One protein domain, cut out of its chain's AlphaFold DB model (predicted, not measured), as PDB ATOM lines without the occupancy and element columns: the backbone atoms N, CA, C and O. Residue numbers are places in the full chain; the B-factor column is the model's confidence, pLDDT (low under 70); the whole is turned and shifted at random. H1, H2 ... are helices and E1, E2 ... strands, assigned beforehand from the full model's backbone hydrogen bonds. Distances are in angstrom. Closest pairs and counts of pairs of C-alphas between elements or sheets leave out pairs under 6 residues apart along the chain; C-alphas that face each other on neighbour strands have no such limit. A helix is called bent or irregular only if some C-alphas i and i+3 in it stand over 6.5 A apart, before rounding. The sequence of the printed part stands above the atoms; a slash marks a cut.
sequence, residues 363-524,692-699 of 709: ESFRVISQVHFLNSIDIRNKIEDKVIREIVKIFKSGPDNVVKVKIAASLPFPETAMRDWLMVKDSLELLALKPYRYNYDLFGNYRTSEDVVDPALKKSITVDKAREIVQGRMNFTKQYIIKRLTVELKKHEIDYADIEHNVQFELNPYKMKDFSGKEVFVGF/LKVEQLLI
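AT A GLANCE: This is residues 363 to 524 and 692 to 699 of the 709 residues of the protein "YkuD domain-containing protein" of Thalassobius sp (UniProt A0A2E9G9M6). A narrow sheet of three strands has two long helices, H5 and H1, over one face; the helices make a V that closes where residues 481 to 489 of H5 meet H1. Beyond the end of E1 where its residue 409 lies, the small helices H2, H3 and H4 and the loop of residues 433 to 454 make one far end of the flat whole, while H6 sits at the other end, where E1 begins. The printed part has 170 residues with six named helices and three named strands, in the order H1 E1 H2 H3 H4 H5 H6 E2 E3; the class is mixed, helices and strands. The sheet runs E2 E1 E3 and is mixed, E1 parallel to E2 and antiparallel to E3. It is only just loose, close to compact, with a radius of gyration of the C-alphas of 18.9 A, and spans 56 by 43 by 20 A.

HOW THE PARTS SIT: Begin at the inner strand E1, residues 403 to 409. Beside it look for E3, residues 692 to 698, antiparallel at 163 degrees, with N 406 and O 695 within hydrogen-bond range at 2.8 A. E1's other neighbour is E2, residues 503 to 507, parallel at 20 degrees, with N 405 and O 504 2.8 A apart. Two helices on the same face give two layers, helices over one face of a sheet. H5, residues 463 to 490, lies over E1 at a height over the sheet of 8.7 A and runs along the strands, at 25 degrees to E1 on the local plane; their closest C-alphas, of Val 470 and Ala 409, are 5.7 A apart. H1, residues 377 to 397, lies over E1 and E3 at a height of 10.5 A and runs along the strands, at 11 degrees to E3 on the local plane; the closest C-alphas of these two, of Val 387 and Gln 696, are 6.5 A apart. H1 and H5 touch, H5 with residues 481 to 489 alone, the same way at a steep tilt of 50 degrees; their closest C-alphas, of Val 392 and Leu 489, are 6.0 A apart. H6, residues 496 to 502, only grazes the sheet and touches residues 485 to 490 of H5, closest at the C-alphas of Tyr 496 and Thr 486, 5.1 A. H2, residues 415 to 423, and H3, residues 428 to 432, only just touch, with 3 pairs of C-alphas within 8 A, the closest being Ala 417 and Leu 431 at 7.7 A. H3 is close to H5 but not clearly touching, the C-alphas of Ala 432 and Val 463 being 5.5 A apart. H4, residues 455 to 458, touches no helix. E1, H2 to H6 and E2 form a strand-helix-strand unit, two parallel neighbour strands with helices between them in the chain. Every O i to N i+4 pair is within hydrogen-bond range in H3, against 15 of 17 in H1, 23 of 24 in H5, 1 of 5 in H2 and 1 of 3 in H6; O i to N i+3 pairs within range are 4 of 6 in H2 and 2 of 4 in H6, and H4 is too short for an i+4 pair.

IN THESE COORDINATES: Find C-alpha 403 at (-23.861, -13.278, 53.762); E1 runs 20.0 A from there, E3 is 19.7 A long and E2 13.0 A. H5 runs 40.3 A from C-alpha 463 at (-8.556, 5.850, 34.098), and H1 runs 28.8 A from C-alpha 377 at (-8.404, -22.897, 36.707). H1 is neither bent nor irregular, but only just: C-alphas 386 and 389 are 6.3 A apart. H2, 15.0 A long, and H6, 9.7 A long, are irregular: C-alphas 419 and 422 are 7.5 A apart, and C-alphas 498 and 501 are 7.7 A apart. H3 and H4 are 6.4 A and 5.4 A long.

THE WHOLE: The two C-alphas farthest apart are those of Met 423 and Glu 493, 58.5 A. Between residues 524 and 692 look for the cut, where residues 525 to 691 are not printed and the C-alphas at its edges are 12.4 A apart. Of the links that are printed whole, H3 to H4, 22 residues, is long and the others are tight. The mean pLDDT of the printed part is 75.6; 45 residues are under 70, namely 363 to 383, 385, 443 to 445, 447 to 458 and 692 to 699.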
ATOM      1  N   GLU A 363      -2.126 -13.913  44.107       36.12
ATOM      2  CA  GLU A 363      -1.939 -14.544  42.800       36.12
ATOM      3  C   GLU A 363      -1.861 -13.485  41.707       36.12
ATOM      4  O   GLU A 363      -2.840 -12.838  41.347       36.12
ATOM      5  N   SER A 364      -0.645 -13.304  41.209       39.28
ATOM      6  CA  SER A 364      -0.316 -12.417  40.110       39.28
ATOM      7  C   SER A 364      -0.798 -13.023  38.794       39.28
ATOM      8  O   SER A 364      -0.220 -13.985  38.282       39.28
ATOM      9  N   PHE A 365      -1.878 -12.482  38.224       48.31
ATOM     10  CA  PHE A 365      -2.427 -13.042  36.984       48.31
ATOM     11  C   PHE A 365      -1.451 -12.917  35.818       48.31
ATOM     12  O   PHE A 365      -0.645 -11.994  35.749       48.31
ATOM     13  N   ARG A 366      -1.563 -13.828  34.849       51.50
ATOM     14  CA  ARG A 366      -0.603 -13.953  33.740       51.50
ATOM     15  C   ARG A 366      -0.691 -12.827  32.696       51.50
ATOM     16  O   ARG A 366       0.156 -12.767  31.814       51.50
ATOM     17  N   VAL A 367      -1.722 -11.978  32.760       54.00
ATOM     18  CA  VAL A 367      -2.075 -10.972  31.742       54.00
ATOM     19  C   VAL A 367      -2.728  -9.751  32.422       54.00
ATOM     20  O   VAL A 367      -3.421  -9.894  33.434       54.00
ATOM     21  N   ILE A 368      -2.509  -8.548  31.887       63.88
ATOM     22  CA  ILE A 368      -3.083  -7.283  32.375       63.88
ATOM     23  C   ILE A 368      -4.495  -7.069  31.801       63.88
ATOM     24  O   ILE A 368      -5.396  -6.608  32.508       63.88
ATOM     25  N   SER A 369      -4.740  -7.433  30.541       61.59
ATOM     26  CA  SER A 369      -6.087  -7.386  29.950       61.59
ATOM     27  C   SER A 369      -7.069  -8.425  30.523       61.59
ATOM     28  O   SER A 369      -6.710  -9.405  31.174       61.59
ATOM     29  N   GLN A 370      -8.357  -8.203  30.252       54.34
ATOM     30  CA  GLN A 370      -9.487  -9.012  30.726       54.34
ATOM     31  C   GLN A 370      -9.513 -10.455  30.178       54.34
ATOM     32  O   GLN A 370     -10.042 -11.346  30.838       54.34
ATOM     33  N   VAL A 371      -8.948 -10.696  28.987       46.59
ATOM     34  CA  VAL A 371      -9.217 -11.892  28.156       46.59
ATOM     35  C   VAL A 371      -8.794 -13.214  28.815       46.59
ATOM     36  O   VAL A 371      -9.443 -14.235  28.611       46.59
ATOM     37  N   HIS A 372      -7.748 -13.202  29.644       47.84
ATOM     38  CA  HIS A 372      -7.226 -14.409  30.303       47.84
ATOM     39  C   HIS A 372      -7.471 -14.443  31.820       47.84
ATOM     40  O   HIS A 372      -7.122 -15.424  32.473       47.84
ATOM     41  N   PHE A 373      -8.109 -13.409  32.377       48.53
ATOM     42  CA  PHE A 373      -8.278 -13.222  33.823       48.53
ATOM     43  C   PHE A 373      -9.111 -14.323  34.499       48.53
ATOM     44  O   PHE A 373      -8.935 -14.570  35.681       48.53
ATOM     45  N   LEU A 374     -10.005 -14.997  33.766       47.28
ATOM     46  CA  LEU A 374     -10.943 -15.998  34.311       47.28
ATOM     47  C   LEU A 374     -10.848 -17.375  33.635       47.28
ATOM     48  O   LEU A 374     -11.677 -18.250  33.889       47.28
ATOM     49  N   ASN A 375      -9.831 -17.585  32.794       42.75
ATOM     50  CA  ASN A 375      -9.469 -18.907  32.270       42.75
ATOM     51  C   ASN A 375      -8.368 -19.587  33.104       42.75
ATOM     52  O   ASN A 375      -7.983 -20.709  32.794       42.75
ATOM     53  N   SER A 376      -7.891 -18.946  34.181       50.09
ATOM     54  CA  SER A 376      -7.085 -19.633  35.194       50.09
ATOM     55  C   SER A 376      -7.989 -20.554  36.010       50.09
ATOM     56  O   SER A 376      -8.877 -20.082  36.723       50.09
ATOM     57  N   ILE A 377      -7.741 -21.859  35.906       51.28
ATOM     58  CA  ILE A 377      -8.404 -22.897  36.707       51.28
ATOM     59  C   ILE A 377      -8.228 -22.583  38.202       51.28
ATOM     60  O   ILE A 377      -9.204 -22.596  38.944       51.28
ATOM     61  N   ASP A 378      -7.034 -22.136  38.604       54.22
ATOM     62  CA  ASP A 378      -6.687 -21.762  39.985       54.22
ATOM     63  C   ASP A 378      -7.644 -20.733  40.619       54.22
ATOM     64  O   ASP A 378      -7.966 -20.826  41.802       54.22
ATOM     65  N   ILE A 379      -8.140 -19.762  39.839       54.59
ATOM     66  CA  ILE A 379      -9.069 -18.726  40.326       54.59
ATOM     67  C   ILE A 379     -10.467 -19.306  40.497       54.59
ATOM     68  O   ILE A 379     -11.125 -19.022  41.495       54.59
ATOM     69  N   ARG A 380     -10.919 -20.116  39.530       63.56
ATOM     70  CA  ARG A 380     -12.221 -20.786  39.611       63.56
ATOM     71  C   ARG A 380     -12.248 -21.687  40.833       63.56
ATOM     72  O   ARG A 380     -13.110 -21.478  41.673       63.56
ATOM     73  N   ASN A 381     -11.242 -22.548  40.988       61.28
ATOM     74  CA  ASN A 381     -11.085 -23.429  42.142       61.28
ATOM     75  C   ASN A 381     -11.070 -22.628  43.451       61.28
ATOM     76  O   ASN A 381     -11.864 -22.905  44.332       61.28
ATOM     77  N   LYS A 382     -10.290 -21.543  43.570       64.69
ATOM     78  CA  LYS A 382     -10.270 -20.741  44.812       64.69
ATOM     79  C   LYS A 382     -11.582 -20.033  45.136       64.69
ATOM     80  O   LYS A 382     -11.911 -19.912  46.314       64.69
ATOM     81  N   ILE A 383     -12.312 -19.542  44.135       66.31
ATOM     82  CA  ILE A 383     -13.653 -18.980  44.347       66.31
ATOM     83  C   ILE A 383     -14.624 -20.106  44.731       66.31
ATOM     84  O   ILE A 383     -15.453 -19.912  45.617       66.31
ATOM     85  N   GLU A 384     -14.485 -21.288  44.130       72.12
ATOM     86  CA  GLU A 384     -15.228 -22.492  44.498       72.12
ATOM     87  C   GLU A 384     -14.988 -22.850  45.972       72.12
ATOM     88  O   GLU A 384     -15.922 -22.883  46.769       72.12
ATOM     89  N   ASP A 385     -13.726 -23.018  46.361       66.94
ATOM     90  CA  ASP A 385     -13.314 -23.580  47.644       66.94
ATOM     91  C   ASP A 385     -13.470 -22.604  48.812       66.94
ATOM     92  O   ASP A 385     -13.847 -23.018  49.905       66.94
ATOM     93  N   LYS A 386     -13.180 -21.311  48.601       70.75
ATOM     94  CA  LYS A 386     -13.120 -20.306  49.682       70.75
ATOM     95  C   LYS A 386     -14.319 -19.368  49.757       70.75
ATOM     96  O   LYS A 386     -14.410 -18.611  50.717       70.75
ATOM     97  N   VAL A 387     -15.189 -19.371  48.747       73.56
ATOM     98  CA  VAL A 387     -16.371 -18.496  48.698       73.56
ATOM     99  C   VAL A 387     -17.626 -19.333  48.485       73.56
ATOM    100  O   VAL A 387     -18.516 -19.331  49.324       73.56
ATOM    101  N   ILE A 388     -17.704 -20.116  47.409       78.50
ATOM    102  CA  ILE A 388     -18.917 -20.881  47.081       78.50
ATOM    103  C   ILE A 388     -19.166 -21.992  48.113       78.50
ATOM    104  O   ILE A 388     -20.264 -22.041  48.664       78.50
ATOM    105  N   ARG A 389     -18.169 -22.829  48.453       79.81
ATOM    106  CA  ARG A 389     -18.305 -23.883  49.485       79.81
ATOM    107  C   ARG A 389     -18.725 -23.311  50.844       79.81
ATOM    108  O   ARG A 389     -19.575 -23.902  51.507       79.81
ATOM    109  N   GLU A 390     -18.166 -22.171  51.253       77.81
ATOM    110  CA  GLU A 390     -18.473 -21.547  52.547       77.81
ATOM    111  C   GLU A 390     -19.857 -20.887  52.563       77.81
ATOM    112  O   GLU A 390     -20.610 -21.093  53.509       77.81
ATOM    113  N   ILE A 391     -20.262 -20.176  51.503       80.56
ATOM    114  CA  ILE A 391     -21.653 -19.711  51.350       80.56
ATOM    115  C   ILE A 391     -22.622 -20.909  51.406       80.56
ATOM    116  O   ILE A 391     -23.598 -20.882  52.153       80.56
ATOM    117  N   VAL A 392     -22.331 -21.995  50.682       83.44
ATOM    118  CA  VAL A 392     -23.163 -23.212  50.662       83.44
ATOM    119  C   VAL A 392     -23.257 -23.874  52.043       83.44
ATOM    120  O   VAL A 392     -24.345 -24.293  52.432       83.44
ATOM    121  N   LYS A 393     -22.166 -23.952  52.821       82.56
ATOM    122  CA  LYS A 393     -22.198 -24.447  54.217       82.56
ATOM    123  C   LYS A 393     -23.158 -23.660  55.108       82.56
ATOM    124  O   LYS A 393     -23.745 -24.237  56.017       82.56
ATOM    125  N   ILE A 394     -23.298 -22.363  54.865       79.81
ATOM    126  CA  ILE A 394     -24.067 -21.455  55.719       79.81
ATOM    127  C   ILE A 394     -25.550 -21.523  55.383       79.81
ATOM    128  O   ILE A 394     -26.376 -21.644  56.279       79.81
ATOM    129  N   PHE A 395     -25.906 -21.570  54.103       81.31
ATOM    130  CA  PHE A 395     -27.304 -21.795  53.731       81.31
ATOM    131  C   PHE A 395     -27.780 -23.223  54.050       81.31
ATOM    132  O   PHE A 395     -28.953 -23.410  54.360       81.31
ATOM    133  N   LYS A 396     -26.874 -24.213  54.124       80.88
ATOM    134  CA  LYS A 396     -27.166 -25.534  54.721       80.88
ATOM    135  C   LYS A 396     -27.520 -25.486  56.210       80.88
ATOM    136  O   LYS A 396     -28.252 -26.360  56.661       80.88
ATOM    137  N   SER A 397     -26.965 -24.549  56.985       78.56
ATOM    138  CA  SER A 397     -27.261 -24.444  58.423       78.56
ATOM    139  C   SER A 397     -28.519 -23.621  58.718       78.56
ATOM    140  O   SER A 397     -29.087 -23.762  59.797       78.56
ATOM    141  N   GLY A 398     -28.975 -22.806  57.762       74.94
ATOM    142  CA  GLY A 398     -30.257 -22.104  57.812       74.94
ATOM    143  C   GLY A 398     -30.460 -21.175  56.602       74.94
ATOM    144  O   GLY A 398     -29.507 -20.500  56.201       74.94
ATOM    145  N   PRO A 399     -31.673 -21.101  56.021       70.88
ATOM    146  CA  PRO A 399     -31.955 -20.257  54.852       70.88
ATOM    147  C   PRO A 399     -31.972 -18.748  55.168       70.88
ATOM    148  O   PRO A 399     -31.663 -17.936  54.297       70.88
ATOM    149  N   ASP A 400     -32.257 -18.373  56.420       76.88
ATOM    150  CA  ASP A 400     -32.339 -16.976  56.884       76.88
ATOM    151  C   ASP A 400     -30.962 -16.308  57.106       76.88
ATOM    152  O   ASP A 400     -30.872 -15.145  57.506       76.88
ATOM    153  N   ASN A 401     -29.863 -17.038  56.889       79.19
ATOM    154  CA  ASN A 401     -28.510 -16.541  57.128       79.19
ATOM    155  C   ASN A 401     -28.098 -15.483  56.091       79.19
ATOM    156  O   ASN A 401     -28.057 -15.757  54.898       79.19
ATOM    157  N   VAL A 402     -27.688 -14.292  56.538       79.06
ATOM    158  CA  VAL A 402     -27.219 -13.223  55.637       79.06
ATOM    159  C   VAL A 402     -25.704 -13.301  55.428       79.06
ATOM    160  O   VAL A 402     -24.925 -13.328  56.383       79.06
ATOM    161  N   VAL A 403     -25.272 -13.271  54.166       78.69
ATOM    162  CA  VAL A 403     -23.861 -13.278  53.762       78.69
ATOM    163  C   VAL A 403     -23.538 -12.044  52.928       78.69
ATOM    164  O   VAL A 403     -24.241 -11.723  51.970       78.69
ATOM    165  N   LYS A 404     -22.422 -11.375  53.240       80.38
ATOM    166  CA  LYS A 404     -21.934 -10.236  52.457       80.38
ATOM    167  C   LYS A 404     -20.636 -10.578  51.729       80.38
ATOM    168  O   LYS A 404     -19.657 -10.976  52.352       80.38
ATOM    169  N   VAL A 405     -20.616 -10.384  50.412       76.25
ATOM    170  CA  VAL A 405     -19.475 -10.660  49.530       76.25
ATOM    171  C   VAL A 405     -18.949  -9.345  48.956       76.25
ATOM    172  O   VAL A 405     -19.576  -8.730  48.093       76.25
ATOM    173  N   LYS A 406     -17.780  -8.906  49.422       79.00
ATOM    174  CA  LYS A 406     -17.058  -7.762  48.852       79.00
ATOM    175  C   LYS A 406     -16.167  -8.240  47.713       79.00
ATOM    176  O   LYS A 406     -15.411  -9.192  47.884       79.00
ATOM    177  N   ILE A 407     -16.222  -7.567  46.570       77.50
ATOM    178  CA  ILE A 407     -15.351  -7.828  45.420       77.50
ATOM    179  C   ILE A 407     -14.623  -6.531  45.072       77.50
ATOM    180  O   ILE A 407     -15.256  -5.501  44.850       77.50
ATOM    181  N   ALA A 408     -13.297  -6.603  45.007       78.38
ATOM    182  CA  ALA A 408     -12.417  -5.515  44.607       78.38
ATOM    183  C   ALA A 408     -11.413  -5.999  43.558       78.38
ATOM    184  O   ALA A 408     -11.012  -7.164  43.550       78.38
ATOM    185  N   ALA A 409     -10.977  -5.105  42.674       80.00
ATOM    186  CA  ALA A 409      -9.900  -5.389  41.732       80.00
ATOM    187  C   ALA A 409      -9.048  -4.145  41.449       80.00
ATOM    188  O   ALA A 409      -9.501  -3.010  41.623       80.00
ATOM    189  N   SER A 410      -7.823  -4.389  40.987       82.56
ATOM    190  CA  SER A 410      -6.827  -3.385  40.601       82.56
ATOM    191  C   SER A 410      -6.084  -3.805  39.328       82.56
ATOM    192  O   SER A 410      -6.043  -4.985  38.963       82.56
ATOM    193  N   LEU A 411      -5.480  -2.830  38.649       83.75
ATOM    194  CA  LEU A 411      -4.417  -3.055  37.670       83.75
ATOM    195  C   LEU A 411      -3.057  -2.703  38.302       83.75
ATOM    196  O   LEU A 411      -3.009  -1.886  39.219       83.75
ATOM    197  N   PRO A 412      -1.937  -3.263  37.828       84.25
ATOM    198  CA  PRO A 412      -0.623  -2.908  38.358       84.25
ATOM    199  C   PRO A 412      -0.219  -1.491  37.927       84.25
ATOM    200  O   PRO A 412      -0.654  -1.023  36.881       84.25
ATOM    201  N   PHE A 413       0.628  -0.781  38.668       86.69
ATOM    202  CA  PHE A 413       1.068   0.557  38.243       86.69
ATOM    203  C   PHE A 413       1.809   0.521  36.883       86.69
ATOM    204  O   PHE A 413       2.642  -0.365  36.684       86.69
ATOM    205  N   PRO A 414       1.549   1.417  35.913       86.81
ATOM    206  CA  PRO A 414       2.275   1.409  34.638       86.81
ATOM    207  C   PRO A 414       3.722   1.906  34.749       86.81
ATOM    208  O   PRO A 414       4.006   2.831  35.504       86.81
ATOM    209  N   GLU A 415       4.634   1.374  33.925       85.25
ATOM    210  CA  GLU A 415       6.035   1.851  33.863       85.25
ATOM    211  C   GLU A 415       6.107   3.357  33.581       85.25
ATOM    212  O   GLU A 415       6.824   4.097  34.244       85.25
ATOM    213  N   THR A 416       5.316   3.839  32.616       84.88
ATOM    214  CA  THR A 416       5.300   5.264  32.247       84.88
ATOM    215  C   THR A 416       4.711   6.169  33.331       84.88
ATOM    216  O   THR A 416       4.897   7.376  33.262       84.88
ATOM    217  N   ALA A 417       3.980   5.611  34.301       88.44
ATOM    218  CA  ALA A 417       3.441   6.369  35.427       88.44
ATOM    219  C   ALA A 417       4.495   6.593  36.527       88.44
ATOM    220  O   ALA A 417       4.413   7.584  37.244       88.44
ATOM    221  N   MET A 418       5.509   5.719  36.628       89.44
ATOM    222  CA  MET A 418       6.612   5.860  37.592       89.44
ATOM    223  C   MET A 418       7.409   7.154  37.371       89.44
ATOM    224  O   MET A 418       7.772   7.819  38.333       89.44
ATOM    225  N   ARG A 419       7.655   7.522  36.106       87.00
ATOM    226  CA  ARG A 419       8.389   8.742  35.732       87.00
ATOM    227  C   ARG A 419       7.626  10.012  36.107       87.00
ATOM    228  O   ARG A 419       8.190  10.945  36.657       87.00
ATOM    229  N   ASP A 420       6.328  10.032  35.832       86.88
ATOM    230  CA  ASP A 420       5.479  11.198  36.073       86.88
ATOM    231  C   ASP A 420       5.150  11.411  37.573       86.88
ATOM    232  O   ASP A 420       4.513  12.410  37.904       86.88
ATOM    233  N   TRP A 421       5.583  10.514  38.476       87.44
ATOM    234  CA  TRP A 421       5.217  10.490  39.903       87.44
ATOM    235  C   TRP A 421       5.454  11.807  40.648       87.44
ATOM    236  O   TRP A 421       4.543  12.291  41.319       87.44
ATOM    237  N   LEU A 422       6.634  12.425  40.503       84.88
ATOM    238  CA  LEU A 422       6.963  13.682  41.194       84.88
ATOM    239  C   LEU A 422       5.977  14.815  40.873       84.88
ATOM    240  O   LEU A 422       5.718  15.661  41.720       84.88
ATOM    241  N   MET A 423       5.388  14.801  39.676       83.88
ATOM    242  CA  MET A 423       4.458  15.831  39.202       83.88
ATOM    243  C   MET A 423       3.004  15.593  39.642       83.88
ATOM    244  O   MET A 423       2.137  16.410  39.335       83.88
ATOM    245  N   VAL A 424       2.701  14.449  40.270       82.06
ATOM    246  CA  VAL A 424       1.318  13.989  40.529       82.06
ATOM    247  C   VAL A 424       1.106  13.339  41.901       82.06
ATOM    248  O   VAL A 424      -0.032  13.042  42.256       82.06
ATOM    249  N   LYS A 425       2.158  13.102  42.691       79.94
ATOM    250  CA  LYS A 425       2.063  12.426  43.997       79.94
ATOM    251  C   LYS A 425       1.168  13.155  45.011       79.94
ATOM    252  O   LYS A 425       0.484  12.506  45.802       79.94
ATOM    253  N   ASP A 426       1.134  14.485  44.943       81.19
ATOM    254  CA  ASP A 426       0.389  15.340  45.873       81.19
ATOM    255  C   ASP A 426      -1.083  15.540  45.445       81.19
ATOM    256  O   ASP A 426      -1.901  16.003  46.232       81.19
ATOM    257  N   SER A 427      -1.443  15.141  44.216       85.25
ATOM    258  CA  SER A 427      -2.829  15.037  43.738       85.25
ATOM    259  C   SER A 427      -2.938  13.890  42.735       85.25
ATOM    260  O   SER A 427      -2.701  14.040  41.532       85.25
ATOM    261  N   LEU A 428      -3.334  12.720  43.240       83.56
ATOM    262  CA  LEU A 428      -3.511  11.510  42.431       83.56
ATOM    263  C   LEU A 428      -4.617  11.657  41.367       83.56
ATOM    264  O   LEU A 428      -4.682  10.865  40.427       83.56
ATOM    265  N   GLU A 429      -5.460  12.687  41.446       83.00
ATOM    266  CA  GLU A 429      -6.362  13.074  40.361       83.00
ATOM    267  C   GLU A 429      -5.604  13.501  39.096       83.00
ATOM    268  O   GLU A 429      -6.044  13.178  37.995       83.00
ATOM    269  N   LEU A 430      -4.444  14.156  39.214       84.44
ATOM    270  CA  LEU A 430      -3.617  14.531  38.060       84.44
ATOM    271  C   LEU A 430      -3.029  13.301  37.358       84.44
ATOM    272  O   LEU A 430      -2.956  13.268  36.128       84.44
ATOM    273  N   LEU A 431      -2.676  12.266  38.130       83.81
ATOM    274  CA  LEU A 431      -2.343  10.948  37.590       83.81
ATOM    275  C   LEU A 431      -3.549  10.385  36.814       83.81
ATOM    276  O   LEU A 431      -3.397   9.880  35.704       83.81
ATOM    277  N   ALA A 432      -4.764  10.523  37.352       82.06
ATOM    278  CA  ALA A 432      -5.965   9.982  36.721       82.06
ATOM    279  C   ALA A 432      -6.335  10.629  35.367       82.06
ATOM    280  O   ALA A 432      -6.993   9.991  34.541       82.06
ATOM    281  N   LEU A 433      -5.892  11.864  35.114       83.94
ATOM    282  CA  LEU A 433      -6.130  12.589  33.859       83.94
ATOM    283  C   LEU A 433      -5.199  12.165  32.707       83.94
ATOM    284  O   LEU A 433      -5.464  12.505  31.552       83.94
ATOM    285  N   LYS A 434      -4.109  11.434  32.981       85.88
ATOM    286  CA  LYS A 434      -3.083  11.095  31.981       85.88
ATOM    287  C   LYS A 434      -3.231   9.666  31.420       85.88
ATOM    288  O   LYS A 434      -3.526   8.727  32.158       85.88
ATOM    289  N   PRO A 435      -2.987   9.456  30.110       88.06
ATOM    290  CA  PRO A 435      -2.926   8.125  29.515       88.06
ATOM    291  C   PRO A 435      -1.550   7.479  29.737       88.06
ATOM    292  O   PRO A 435      -0.534   7.989  29.266       88.06
ATOM    293  N   TYR A 436      -1.514   6.300  30.355       88.75
ATOM    294  CA  TYR A 436      -0.268   5.560  30.600       88.75
ATOM    295  C   TYR A 436      -0.144   4.305  29.740       88.75
ATOM    296  O   TYR A 436      -1.117   3.833  29.157       88.75
ATOM    297  N   ARG A 437       1.067   3.756  29.615       84.69
ATOM    298  CA  ARG A 437       1.346   2.530  28.860       84.69
ATOM    299  C   ARG A 437       2.171   1.573  29.699       84.69
ATOM    300  O   ARG A 437       3.140   1.973  30.343       84.69
ATOM    301  N   TYR A 438       1.835   0.297  29.592       82.38
ATOM    302  CA  TYR A 438       2.761  -0.750  29.972       82.38
ATOM    303  C   TYR A 438       3.755  -0.989  28.825       82.38
ATOM    304  O   TYR A 438       3.398  -1.028  27.644       82.38
ATOM    305  N   ASN A 439       5.025  -1.111  29.177       75.62
ATOM    306  CA  ASN A 439       6.126  -1.487  28.301       75.62
ATOM    307  C   ASN A 439       6.477  -2.976  28.441       75.62
ATOM    308  O   ASN A 439       7.127  -3.526  27.551       75.62
ATOM    309  N   TYR A 440       6.043  -3.606  29.536       75.31
ATOM    310  CA  TYR A 440       6.339  -4.988  29.896       75.31
ATOM    311  C   TYR A 440       5.083  -5.752  30.310       75.31
ATOM    312  O   TYR A 440       4.211  -5.192  30.971       75.31
ATOM    313  N   ASP A 441       5.025  -7.040  29.970       72.00
ATOM    314  CA  ASP A 441       4.103  -7.971  30.622       72.00
ATOM    315  C   ASP A 441       4.596  -8.357  32.033       72.00
ATOM    316  O   ASP A 441       5.668  -7.952  32.499       72.00
ATOM    317  N   LEU A 442       3.808  -9.189  32.712       71.25
ATOM    318  CA  LEU A 442       4.073  -9.646  34.079       71.25
ATOM    319  C   LEU A 442       5.155 -10.745  34.162       71.25
ATOM    320  O   LEU A 442       5.524 -11.167  35.255       71.25
ATOM    321  N   PHE A 443       5.721 -11.153  33.021       63.47
ATOM    322  CA  PHE A 443       6.888 -12.034  32.911       63.47
ATOM    323  C   PHE A 443       8.172 -11.276  32.522       63.47
ATOM    324  O   PHE A 443       9.264 -11.848  32.540       63.47
ATOM    325  N   GLY A 444       8.088  -9.977  32.210       67.38
ATOM    326  CA  GLY A 444       9.221  -9.166  31.754       67.38
ATOM    327  C   GLY A 444       9.517  -9.292  30.256       67.38
ATOM    328  O   GLY A 444      10.621  -8.943  29.815       67.38
ATOM    329  N   ASN A 445       8.552  -9.752  29.460       67.69
ATOM    330  CA  ASN A 445       8.595  -9.648  28.006       67.69
ATOM    331  C   ASN A 445       8.206  -8.225  27.598       67.69
ATOM    332  O   ASN A 445       7.255  -7.640  28.114       67.69
ATOM    333  N   TYR A 446       8.989  -7.635  26.700       70.19
ATOM    334  CA  TYR A 446       8.810  -6.251  26.270       70.19
ATOM    335  C   TYR A 446       7.750  -6.171  25.169       70.19
ATOM    336  O   TYR A 446       7.767  -7.014  24.282       70.19
ATOM    337  N   ARG A 447       6.895  -5.139  25.162       64.94
ATOM    338  CA  ARG A 447       5.698  -5.007  24.291       64.94
ATOM    339  C   ARG A 447       5.886  -5.203  22.772       64.94
ATOM    340  O   ARG A 447       4.895  -5.272  22.057       64.94
ATOM    341  N   THR A 448       7.123  -5.209  22.273       58.91
ATOM    342  CA  THR A 448       7.462  -5.456  20.859       58.91
ATOM    343  C   THR A 448       8.077  -6.843  20.608       58.91
ATOM    344  O   THR A 448       8.617  -7.053  19.528       58.91
ATOM    345  N   SER A 449       8.081  -7.752  21.590       57.09
ATOM    346  CA  SER A 449       8.413  -9.170  21.370       57.09
ATOM    347  C   SER A 449       7.240  -9.849  20.675       57.09
ATOM    348  O   SER A 449       6.086  -9.565  20.998       57.09
ATOM    349  N   GLU A 450       7.528 -10.782  19.774       55.50
ATOM    350  CA  GLU A 450       6.508 -11.589  19.090       55.50
ATOM    351  C   GLU A 450       5.724 -12.470  20.085       55.50
ATOM    352  O   GLU A 450       4.538 -12.725  19.891       55.50
ATOM    353  N   ASP A 451       6.346 -12.811  21.218       52.09
ATOM    354  CA  ASP A 451       5.763 -13.573  22.334       52.09
ATOM    355  C   ASP A 451       4.700 -12.796  23.143       52.09
ATOM    356  O   ASP A 451       4.049 -13.362  24.025       52.09
ATOM    357  N   VAL A 452       4.529 -11.487  22.911       55.97
ATOM    358  CA  VAL A 452       3.616 -10.657  23.710       55.97
ATOM    359  C   VAL A 452       2.174 -10.765  23.215       55.97
ATOM    360  O   VAL A 452       1.714 -10.040  22.329       55.97
ATOM    361  N   VAL A 453       1.427 -11.647  23.877       57.25
ATOM    362  CA  VAL A 453       0.008 -11.903  23.587       57.25
ATOM    363  C   VAL A 453      -0.911 -10.762  24.063       57.25
ATOM    364  O   VAL A 453      -1.925 -10.495  23.421       57.25
ATOM    365  N   ASP A 454      -0.570 -10.057  25.151       63.50
ATOM    366  CA  ASP A 454      -1.498  -9.169  25.877       63.50
ATOM    367  C   ASP A 454      -1.951  -7.913  25.084       63.50
ATOM    368  O   ASP A 454      -1.151  -7.002  24.834       63.50
ATOM    369  N   PRO A 455      -3.255  -7.775  24.758       61.78
ATOM    370  CA  PRO A 455      -3.808  -6.568  24.143       61.78
ATOM    371  C   PRO A 455      -3.619  -5.272  24.948       61.78
ATOM    372  O   PRO A 455      -3.585  -4.198  24.345       61.78
ATOM    373  N   ALA A 456      -3.475  -5.338  26.279       62.12
ATOM    374  CA  ALA A 456      -3.246  -4.156  27.120       62.12
ATOM    375  C   ALA A 456      -1.901  -3.465  26.825       62.12
ATOM    376  O   ALA A 456      -1.769  -2.265  27.044       62.12
ATOM    377  N   LEU A 457      -0.926  -4.191  26.265       62.97
ATOM    378  CA  LEU A 457       0.390  -3.657  25.893       62.97
ATOM    379  C   LEU A 457       0.389  -2.915  24.545       62.97
ATOM    380  O   LEU A 457       1.365  -2.247  24.198       62.97
ATOM    381  N   LYS A 458      -0.715  -3.001  23.788       65.81
ATOM    382  CA  LYS A 458      -0.865  -2.406  22.448       65.81
ATOM    383  C   LYS A 458      -1.483  -1.003  22.466       65.81
ATOM    384  O   LYS A 458      -1.457  -0.320  21.444       65.81
ATOM    385  N   LYS A 459      -2.056  -0.560  23.591       73.31
ATOM    386  CA  LYS A 459      -2.744   0.738  23.732       73.31
ATOM    387  C   LYS A 459      -2.362   1.424  25.042       73.31
ATOM    388  O   LYS A 459      -1.912   0.782  25.981       73.31
ATOM    389  N   SER A 460      -2.553   2.740  25.106       82.94
ATOM    390  CA  SER A 460      -2.557   3.448  26.386       82.94
ATOM    391  C   SER A 460      -3.846   3.195  27.159       82.94
ATOM    392  O   SER A 460      -4.916   3.037  26.570       82.94
ATOM    393  N   ILE A 461      -3.727   3.196  28.480       83.94
ATOM    394  CA  ILE A 461      -4.804   2.993  29.437       83.94
ATOM    395  C   ILE A 461      -5.021   4.324  30.150       83.94
ATOM    396  O   ILE A 461      -4.131   4.840  30.827       83.94
ATOM    397  N   THR A 462      -6.202   4.889  29.933       87.38
ATOM    398  CA  THR A 462      -6.763   5.999  30.709       87.38
ATOM    399  C   THR A 462      -7.467   5.447  31.947       87.38
ATOM    400  O   THR A 462      -7.781   4.254  31.997       87.38
ATOM    401  N   VAL A 463      -7.792   6.298  32.921       84.50
ATOM    402  CA  VAL A 463      -8.556   5.850  34.098       84.50
ATOM    403  C   VAL A 463      -9.953   5.356  33.745       84.50
ATOM    404  O   VAL A 463     -10.410   4.401  34.366       84.50
ATOM    405  N   ASP A 464     -10.600   5.882  32.705       85.06
ATOM    406  CA  ASP A 464     -11.873   5.322  32.232       85.06
ATOM    407  C   ASP A 464     -11.702   3.900  31.688       85.06
ATOM    408  O   ASP A 464     -12.504   3.021  32.004       85.06
ATOM    409  N   LYS A 465     -10.612   3.624  30.954       85.81
ATOM    410  CA  LYS A 465     -10.319   2.266  30.477       85.81
ATOM    411  C   LYS A 465      -9.912   1.330  31.615       85.81
ATOM    412  O   LYS A 465     -10.298   0.163  31.608       85.81
ATOM    413  N   ALA A 466      -9.183   1.828  32.613       85.44
ATOM    414  CA  ALA A 466      -8.898   1.074  33.828       85.44
ATOM    415  C   ALA A 466     -10.191   0.765  34.607       85.44
ATOM    416  O   ALA A 466     -10.382  -0.375  35.025       85.44
ATOM    417  N   ARG A 467     -11.116   1.731  34.725       87.69
ATOM    418  CA  ARG A 467     -12.443   1.555  35.340       87.69
ATOM    419  C   ARG A 467     -13.265   0.504  34.607       87.69
ATOM    420  O   ARG A 467     -13.823  -0.369  35.256       87.69
ATOM    421  N   GLU A 468     -13.298   0.550  33.277       86.38
ATOM    422  CA  GLU A 468     -13.977  -0.443  32.436       86.38
ATOM    423  C   GLU A 468     -13.438  -1.862  32.693       86.38
ATOM    424  O   GLU A 468     -14.213  -2.781  32.956       86.38
ATOM    425  N   ILE A 469     -12.108  -2.037  32.699       81.25
ATOM    426  CA  ILE A 469     -11.466  -3.341  32.940       81.25
ATOM    427  C   ILE A 469     -11.723  -3.826  34.376       81.25
ATOM    428  O   ILE A 469     -12.106  -4.979  34.575       81.25
ATOM    429  N   VAL A 470     -11.534  -2.964  35.378       84.75
ATOM    430  CA  VAL A 470     -11.737  -3.290  36.800       84.75
ATOM    431  C   VAL A 470     -13.205  -3.628  37.076       84.75
ATOM    432  O   VAL A 470     -13.485  -4.679  37.650       84.75
ATOM    433  N   GLN A 471     -14.154  -2.819  36.601       86.75
ATOM    434  CA  GLN A 471     -15.582  -3.098  36.757       86.75
ATOM    435  C   GLN A 471     -15.998  -4.366  36.004       86.75
ATOM    436  O   GLN A 471     -16.758  -5.167  36.544       86.75
ATOM    437  N   GLY A 472     -15.464  -4.598  34.800       80.88
ATOM    438  CA  GLY A 472     -15.682  -5.830  34.040       80.88
ATOM    439  C   GLY A 472     -15.223  -7.076  34.802       80.88
ATOM    440  O   GLY A 472     -15.978  -8.044  34.900       80.88
ATOM    441  N   ARG A 473     -14.029  -7.033  35.414       78.75
ATOM    442  CA  ARG A 473     -13.503  -8.099  36.288       78.75
ATOM    443  C   ARG A 473     -14.422  -8.357  37.491       78.75
ATOM    444  O   ARG A 473     -14.779  -9.508  37.743       78.75
ATOM    445  N   MET A 474     -14.841  -7.309  38.208       82.25
ATOM    446  CA  MET A 474     -15.703  -7.441  39.396       82.25
ATOM    447  C   MET A 474     -17.111  -7.950  39.045       82.25
ATOM    448  O   MET A 474     -17.594  -8.899  39.664       82.25
ATOM    449  N   ASN A 475     -17.745  -7.385  38.010       82.81
ATOM    450  CA  ASN A 475     -19.067  -7.800  37.531       82.81
ATOM    451  C   ASN A 475     -19.069  -9.261  37.068       82.81
ATOM    452  O   ASN A 475     -19.970 -10.015  37.432       82.81
ATOM    453  N   PHE A 476     -18.061  -9.681  36.294       78.06
ATOM    454  CA  PHE A 476     -17.957 -11.071  35.852       78.06
ATOM    455  C   PHE A 476     -17.763 -12.021  37.040       78.06
ATOM    456  O   PHE A 476     -18.405 -13.064  37.099       78.06
ATOM    457  N   THR A 477     -16.929 -11.644  38.013       76.06
ATOM    458  CA  THR A 477     -16.706 -12.433  39.237       76.06
ATOM    459  C   THR A 477     -18.009 -12.620  40.021       76.06
ATOM    460  O   THR A 477     -18.331 -13.747  40.392       76.06
ATOM    461  N   LYS A 478     -18.811 -11.556  40.192       84.81
ATOM    462  CA  LYS A 478     -20.158 -11.642  40.783       84.81
ATOM    463  C   LYS A 478     -21.043 -12.641  40.029       84.81
ATOM    464  O   LYS A 478     -21.617 -13.529  40.647       84.81
ATOM    465  N   GLN A 479     -21.124 -12.527  38.701       82.81
ATOM    466  CA  GLN A 479     -21.949 -13.416  37.870       82.81
ATOM    467  C   GLN A 479     -21.486 -14.883  37.916       82.81
ATOM    468  O   GLN A 479     -22.317 -15.790  37.925       82.81
ATOM    469  N   TYR A 480     -20.173 -15.131  37.998       80.12
ATOM    470  CA  TYR A 480     -19.622 -16.472  38.210       80.12
ATOM    471  C   TYR A 480     -20.071 -17.049  39.559       80.12
ATOM    472  O   TYR A 480     -20.598 -18.160  39.587       80.12
ATOM    473  N   ILE A 481     -19.918 -16.287  40.652       80.44
ATOM    474  CA  ILE A 481     -20.310 -16.732  41.998       80.44
ATOM    475  C   ILE A 481     -21.805 -17.061  42.041       80.44
ATOM    476  O   ILE A 481     -22.152 -18.165  42.445       80.44
ATOM    477  N   ILE A 482     -22.674 -16.172  41.543       86.69
ATOM    478  CA  ILE A 482     -24.127 -16.412  41.467       86.69
ATOM    479  C   ILE A 482     -24.420 -17.717  40.714       86.69
ATOM    480  O   ILE A 482     -25.026 -18.628  41.274       86.69
ATOM    481  N   LYS A 483     -23.914 -17.861  39.480       84.38
ATOM    482  CA  LYS A 483     -24.161 -19.048  38.647       84.38
ATOM    483  C   LYS A 483     -23.709 -20.350  39.317       84.38
ATOM    484  O   LYS A 483     -24.350 -21.384  39.131       84.38
ATOM    485  N   ARG A 484     -22.594 -20.334  40.050       85.69
ATOM    486  CA  ARG A 484     -22.099 -21.517  40.767       85.69
ATOM    487  C   ARG A 484     -22.904 -21.804  42.029       85.69
ATOM    488  O   ARG A 484     -23.259 -22.960  42.228       85.69
ATOM    489  N   LEU A 485     -23.276 -20.784  42.805       84.88
ATOM    490  CA  LEU A 485     -24.168 -20.937  43.957       84.88
ATOM    491  C   LEU A 485     -25.497 -21.582  43.556       84.88
ATOM    492  O   LEU A 485     -25.891 -22.556  44.183       84.88
ATOM    493  N   THR A 486     -26.130 -21.138  42.463       87.81
ATOM    494  CA  THR A 486     -27.360 -21.764  41.938       87.81
ATOM    495  C   THR A 486     -27.189 -23.257  41.633       87.81
ATOM    496  O   THR A 486     -28.121 -24.032  41.817       87.81
ATOM    497  N   VAL A 487     -26.009 -23.689  41.174       84.31
ATOM    498  CA  VAL A 487     -25.739 -25.109  40.887       84.31
ATOM    499  C   VAL A 487     -25.439 -25.899  42.162       84.31
ATOM    500  O   VAL A 487     -25.936 -27.012  42.308       84.31
ATOM    501  N   GLU A 488     -24.637 -25.354  43.077       82.38
ATOM    502  CA  GLU A 488     -24.197 -26.068  44.280       82.38
ATOM    503  C   GLU A 488     -25.267 -26.120  45.379       82.38
ATOM    504  O   GLU A 488     -25.436 -27.163  46.004       82.38
ATOM    505  N   LEU A 489     -26.049 -25.053  45.578       84.62
ATOM    506  CA  LEU A 489     -27.174 -25.040  46.527       84.62
ATOM    507  C   LEU A 489     -28.291 -25.997  46.102       84.62
ATOM    508  O   LEU A 489     -28.852 -26.701  46.939       84.62
ATOM    509  N   LYS A 490     -28.528 -26.126  44.791       86.94
ATOM    510  CA  LYS A 490     -29.519 -27.055  44.238       86.94
ATOM    511  C   LYS A 490     -29.199 -28.529  44.522       86.94
ATOM    512  O   LYS A 490     -30.120 -29.335  44.607       86.94
ATOM    513  N   LYS A 491     -27.926 -28.893  44.745       88.31
ATOM    514  CA  LYS A 491     -27.529 -30.237  45.233       88.31
ATOM    515  C   LYS A 491     -27.989 -30.516  46.672       88.31
ATOM    516  O   LYS A 491     -27.858 -31.639  47.151       88.31
ATOM    517  N   HIS A 492     -28.468 -29.488  47.364       84.81
ATOM    518  CA  HIS A 492     -28.914 -29.506  48.752       84.81
ATOM    519  C   HIS A 492     -30.359 -29.009  48.888       84.81
ATOM    520  O   HIS A 492     -30.748 -28.588  49.969       84.81
ATOM    521  N   GLU A 493     -31.129 -29.060  47.793       85.38
ATOM    522  CA  GLU A 493     -32.560 -28.720  47.734       85.38
ATOM    523  C   GLU A 493     -32.897 -27.260  48.110       85.38
ATOM    524  O   GLU A 493     -34.051 -26.929  48.352       85.38
ATOM    525  N   ILE A 494     -31.900 -26.367  48.079       84.31
ATOM    526  CA  ILE A 494     -32.060 -24.920  48.274       84.31
ATOM    527  C   ILE A 494     -32.027 -24.242  46.899       84.31
ATOM    528  O   ILE A 494     -31.024 -24.359  46.184       84.31
ATOM    529  N   ASP A 495     -33.086 -23.521  46.514       86.94
ATOM    530  CA  ASP A 495     -33.014 -22.634  45.348       86.94
ATOM    531  C   ASP A 495     -32.265 -21.346  45.722       86.94
ATOM    532  O   ASP A 495     -32.442 -20.773  46.796       86.94
ATOM    533  N   TYR A 496     -31.411 -20.869  44.817       88.31
ATOM    534  CA  TYR A 496     -30.747 -19.581  44.993       88.31
ATOM    535  C   TYR A 496     -31.751 -18.420  44.946       88.31
ATOM    536  O   TYR A 496     -31.524 -17.412  45.608       88.31
ATOM    537  N   ALA A 497     -32.860 -18.557  44.209       88.69
ATOM    538  CA  ALA A 497     -33.904 -17.533  44.150       88.69
ATOM    539  C   ALA A 497     -34.497 -17.217  45.537       88.69
ATOM    540  O   ALA A 497     -34.732 -16.050  45.853       88.69
ATOM    541  N   ASP A 498     -34.656 -18.235  46.388       83.56
ATOM    542  CA  ASP A 498     -35.224 -18.087  47.731       83.56
ATOM    543  C   ASP A 498     -34.283 -17.333  48.682       83.56
ATOM    544  O   ASP A 498     -34.743 -16.639  49.586       83.56
ATOM    545  N   ILE A 499     -32.967 -17.411  48.455       83.69
ATOM    546  CA  ILE A 499     -31.938 -16.809  49.319       83.69
ATOM    547  C   ILE A 499     -31.197 -15.618  48.687       83.69
ATOM    548  O   ILE A 499     -30.305 -15.055  49.321       83.69
ATOM    549  N   GLU A 500     -31.521 -15.208  47.454       88.56
ATOM    550  CA  GLU A 500     -30.779 -14.158  46.729       88.56
ATOM    551  C   GLU A 500     -30.713 -12.848  47.530       88.56
ATOM    552  O   GLU A 500     -29.667 -12.200  47.603       88.56
ATOM    553  N   HIS A 501     -31.813 -12.493  48.198       85.38
ATOM    554  CA  HIS A 501     -31.916 -11.309  49.049       85.38
ATOM    555  C   HIS A 501     -30.975 -11.342  50.272       85.38
ATOM    556  O   HIS A 501     -30.593 -10.287  50.784       85.38
ATOM    557  N   ASN A 502     -30.542 -12.537  50.687       84.06
ATOM    558  CA  ASN A 502     -29.599 -12.764  51.780       84.06
ATOM    559  C   ASN A 502     -28.127 -12.777  51.318       84.06
ATOM    560  O   ASN A 502     -27.235 -12.771  52.168       84.06
ATOM    561  N   VAL A 503     -27.835 -12.736  50.008       84.19
ATOM    562  CA  VAL A 503     -26.461 -12.701  49.459       84.19
ATOM    563  C   VAL A 503     -26.119 -11.311  48.906       84.19
ATOM    564  O   VAL A 503     -26.309 -10.988  47.733       84.19
ATOM    565  N   GLN A 504     -25.559 -10.459  49.763       87.44
ATOM    566  CA  GLN A 504     -25.277  -9.058  49.442       87.44
ATOM    567  C   GLN A 504     -23.903  -8.875  48.781       87.44
ATOM    568  O   GLN A 504     -22.867  -9.029  49.426       87.44
ATOM    569  N   PHE A 505     -23.875  -8.468  47.509       84.31
ATOM    570  CA  PHE A 505     -22.629  -8.172  46.786       84.31
ATOM    571  C   PHE A 505     -22.264  -6.681  46.820       84.31
ATOM    572  O   PHE A 505     -23.017  -5.849  46.315       84.31
ATOM    573  N   GLU A 506     -21.069  -6.354  47.310       86.88
ATOM    574  CA  GLU A 506     -20.498  -5.000  47.317       86.88
ATOM    575  C   GLU A 506     -19.294  -4.938  46.359       86.88
ATOM    576  O   GLU A 506     -18.303  -5.640  46.559       86.88
ATOM    577  N   LEU A 507     -19.376  -4.129  45.296       87.25
ATOM    578  CA  LEU A 507     -18.348  -4.044  44.248       87.25
ATOM    579  C   LEU A 507     -17.534  -2.753  44.400       87.25
ATOM    580  O   LEU A 507     -17.898  -1.717  43.845       87.25
ATOM    581  N   ASN A 508     -16.431  -2.821  45.143       84.94
ATOM    582  CA  ASN A 508     -15.599  -1.662  45.466       84.94
ATOM    583  C   ASN A 508     -14.243  -1.768  44.757       84.94
ATOM    584  O   ASN A 508     -13.400  -2.552  45.193       84.94
ATOM    585  N   PRO A 509     -13.978  -0.988  43.695       84.19
ATOM    586  CA  PRO A 509     -12.669  -1.001  43.056       84.19
ATOM    587  C   PRO A 509     -11.595  -0.483  44.023       84.19
ATOM    588  O   PRO A 509     -11.873   0.391  44.848       84.19
ATOM    589  N   TYR A 510     -10.364  -0.990  43.911       81.81
ATOM    590  CA  TYR A 510      -9.269  -0.524  44.766       81.81
ATOM    591  C   TYR A 510      -8.987   0.969  44.528       81.81
ATOM    592  O   TYR A 510      -8.967   1.435  43.384       81.81
ATOM    593  N   LYS A 511      -8.756   1.716  45.611       82.81
ATOM    594  CA  LYS A 511      -8.414   3.142  45.588       82.81
ATOM    595  C   LYS A 511      -7.060   3.351  46.249       82.81
ATOM    596  O   LYS A 511      -6.777   2.759  47.287       82.81
ATOM    597  N   MET A 512      -6.255   4.235  45.673       79.81
ATOM    598  CA  MET A 512      -5.027   4.702  46.308       79.81
ATOM    599  C   MET A 512      -5.331   5.893  47.219       79.81
ATOM    600  O   MET A 512      -6.270   6.643  46.962       79.81
ATOM    601  N   LYS A 513      -4.524   6.077  48.266       81.44
ATOM    602  CA  LYS A 513      -4.554   7.283  49.101       81.44
ATOM    603  C   LYS A 513      -3.495   8.266  48.624       81.44
ATOM    604  O   LYS A 513      -2.364   7.847  48.371       81.44
ATOM    605  N   ASP A 514      -3.876   9.529  48.482       78.88
ATOM    606  CA  ASP A 514      -2.938  10.627  48.237       78.88
ATOM    607  C   ASP A 514      -2.207  11.044  49.531       78.88
ATOM    608  O   ASP A 514      -2.411  10.457  50.599       78.88
ATOM    609  N   PHE A 515      -1.361  12.074  49.445       74.19
ATOM    610  CA  PHE A 515      -0.623  12.617  50.594       74.19
ATOM    611  C   PHE A 515      -1.522  13.193  51.709       74.19
ATOM    612  O   PHE A 515      -1.082  13.286  52.853       74.19
ATOM    613  N   SER A 516      -2.781  13.537  51.410       77.19
ATOM    614  CA  SER A 516      -3.785  13.975  52.394       77.19
ATOM    615  C   SER A 516      -4.565  12.811  53.031       77.19
ATOM    616  O   SER A 516      -5.373  13.021  53.936       77.19
ATOM    617  N   GLY A 517      -4.334  11.575  52.573       79.69
ATOM    618  CA  GLY A 517      -5.057  10.376  52.999       79.69
ATOM    619  C   GLY A 517      -6.391  10.149  52.275       79.69
ATOM    620  O   GLY A 517      -7.093   9.180  52.585       79.69
ATOM    621  N   LYS A 518      -6.742  11.001  51.305       84.00
ATOM    622  CA  LYS A 518      -7.983  10.930  50.524       84.00
ATOM    623  C   LYS A 518      -7.915   9.780  49.521       84.00
ATOM    624  O   LYS A 518      -6.932   9.611  48.804       84.00
ATOM    625  N   GLU A 519      -8.982   8.985  49.455       84.50
ATOM    626  CA  GLU A 519      -9.060   7.825  48.563       84.50
ATOM    627  C   GLU A 519      -9.478   8.211  47.139       84.50
ATOM    628  O   GLU A 519     -10.647   8.494  46.866       84.50
ATOM    629  N   VAL A 520      -8.523   8.144  46.211       84.19
ATOM    630  CA  VAL A 520      -8.698   8.443  44.788       84.19
ATOM    631  C   VAL A 520      -8.681   7.145  43.977       84.19
ATOM    632  O   VAL A 520      -7.780   6.308  44.092       84.19
ATOM    633  N   PHE A 521      -9.683   6.960  43.111       86.50
ATOM    634  CA  PHE A 521      -9.656   5.878  42.129       86.50
ATOM    635  C   PHE A 521      -8.781   6.280  40.934       86.50
ATOM    636  O   PHE A 521      -9.225   7.008  40.048       86.50
ATOM    637  N   VAL A 522      -7.557   5.755  40.898       80.75
ATOM    638  CA  VAL A 522      -6.638   5.889  39.753       80.75
ATOM    639  C   VAL A 522      -6.629   4.657  38.842       80.75
ATOM    640  O   VAL A 522      -5.906   4.628  37.856       80.75
ATOM    641  N   GLY A 523      -7.399   3.611  39.163       78.06
ATOM    642  CA  GLY A 523      -7.456   2.361  38.390       78.06
ATOM    643  C   GLY A 523      -6.248   1.428  38.526       78.06
ATOM    644  O   GLY A 523      -6.324   0.283  38.080       78.06
ATOM    645  N   PHE A 524      -5.182   1.882  39.182       86.00
ATOM    646  CA  PHE A 524      -3.936   1.150  39.389       86.00
ATOM    647  C   PHE A 524      -3.591   1.009  40.880       86.00
ATOM    648  O   PHE A 524      -4.096   1.765  41.708       86.00
ATOM    649  N   LEU A 692      -7.385  -9.653  42.102       62.88
ATOM    650  CA  LEU A 692      -8.803  -9.826  42.409       62.88
ATOM    651  C   LEU A 692      -8.895 -10.161  43.894       62.88
ATOM    652  O   LEU A 692      -8.307 -11.147  44.336       62.88
ATOM    653  N   LYS A 693      -9.638  -9.367  44.654       66.88
ATOM    654  CA  LYS A 693      -9.912  -9.622  46.064       66.88
ATOM    655  C   LYS A 693     -11.397  -9.929  46.208       66.88
ATOM    656  O   LYS A 693     -12.229  -9.108  45.828       66.88
ATOM    657  N   VAL A 694     -11.721 -11.101  46.743       55.31
ATOM    658  CA  VAL A 694     -13.086 -11.478  47.124       55.31
ATOM    659  C   VAL A 694     -13.064 -11.775  48.617       55.31
ATOM    660  O   VAL A 694     -12.320 -12.650  49.052       55.31
ATOM    661  N   GLU A 695     -13.836 -11.025  49.398       61.47
ATOM    662  CA  GLU A 695     -13.962 -11.203  50.846       61.47
ATOM    663  C   GLU A 695     -15.405 -11.565  51.183       61.47
ATOM    664  O   GLU A 695     -16.323 -10.781  50.939       61.47
ATOM    665  N   GLN A 696     -15.599 -12.742  51.767       56.19
ATOM    666  CA  GLN A 696     -16.856 -13.132  52.389       56.19
ATOM    667  C   GLN A 696     -16.823 -12.705  53.861       56.19
ATOM    668  O   GLN A 696     -15.905 -13.065  54.594       56.19
ATOM    669  N   LEU A 697     -17.812 -11.921  54.286       55.22
ATOM    670  CA  LEU A 697     -18.006 -11.487  55.669       55.22
ATOM    671  C   LEU A 697     -19.261 -12.154  56.225       55.22
ATOM    672  O   LEU A 697     -20.300 -12.169  55.556       55.22
ATOM    673  N   LEU A 698     -19.159 -12.699  57.439       53.38
ATOM    674  CA  LEU A 698     -20.179 -13.562  58.026       53.38
ATOM    675  C   LEU A 698     -20.740 -13.024  59.341       53.38
ATOM    676  O   LEU A 698     -19.998 -12.774  60.284       53.38
ATOM    677  N   ILE A 699     -22.070 -12.897  59.344       44.59
ATOM    678  CA  ILE A 699     -23.005 -12.875  60.479       44.59
ATOM    679  C   ILE A 699     -22.492 -12.186  61.762       44.59
ATOM    680  O   ILE A 699     -22.284 -12.826  62.788       44.59
TER     681      ILE A 699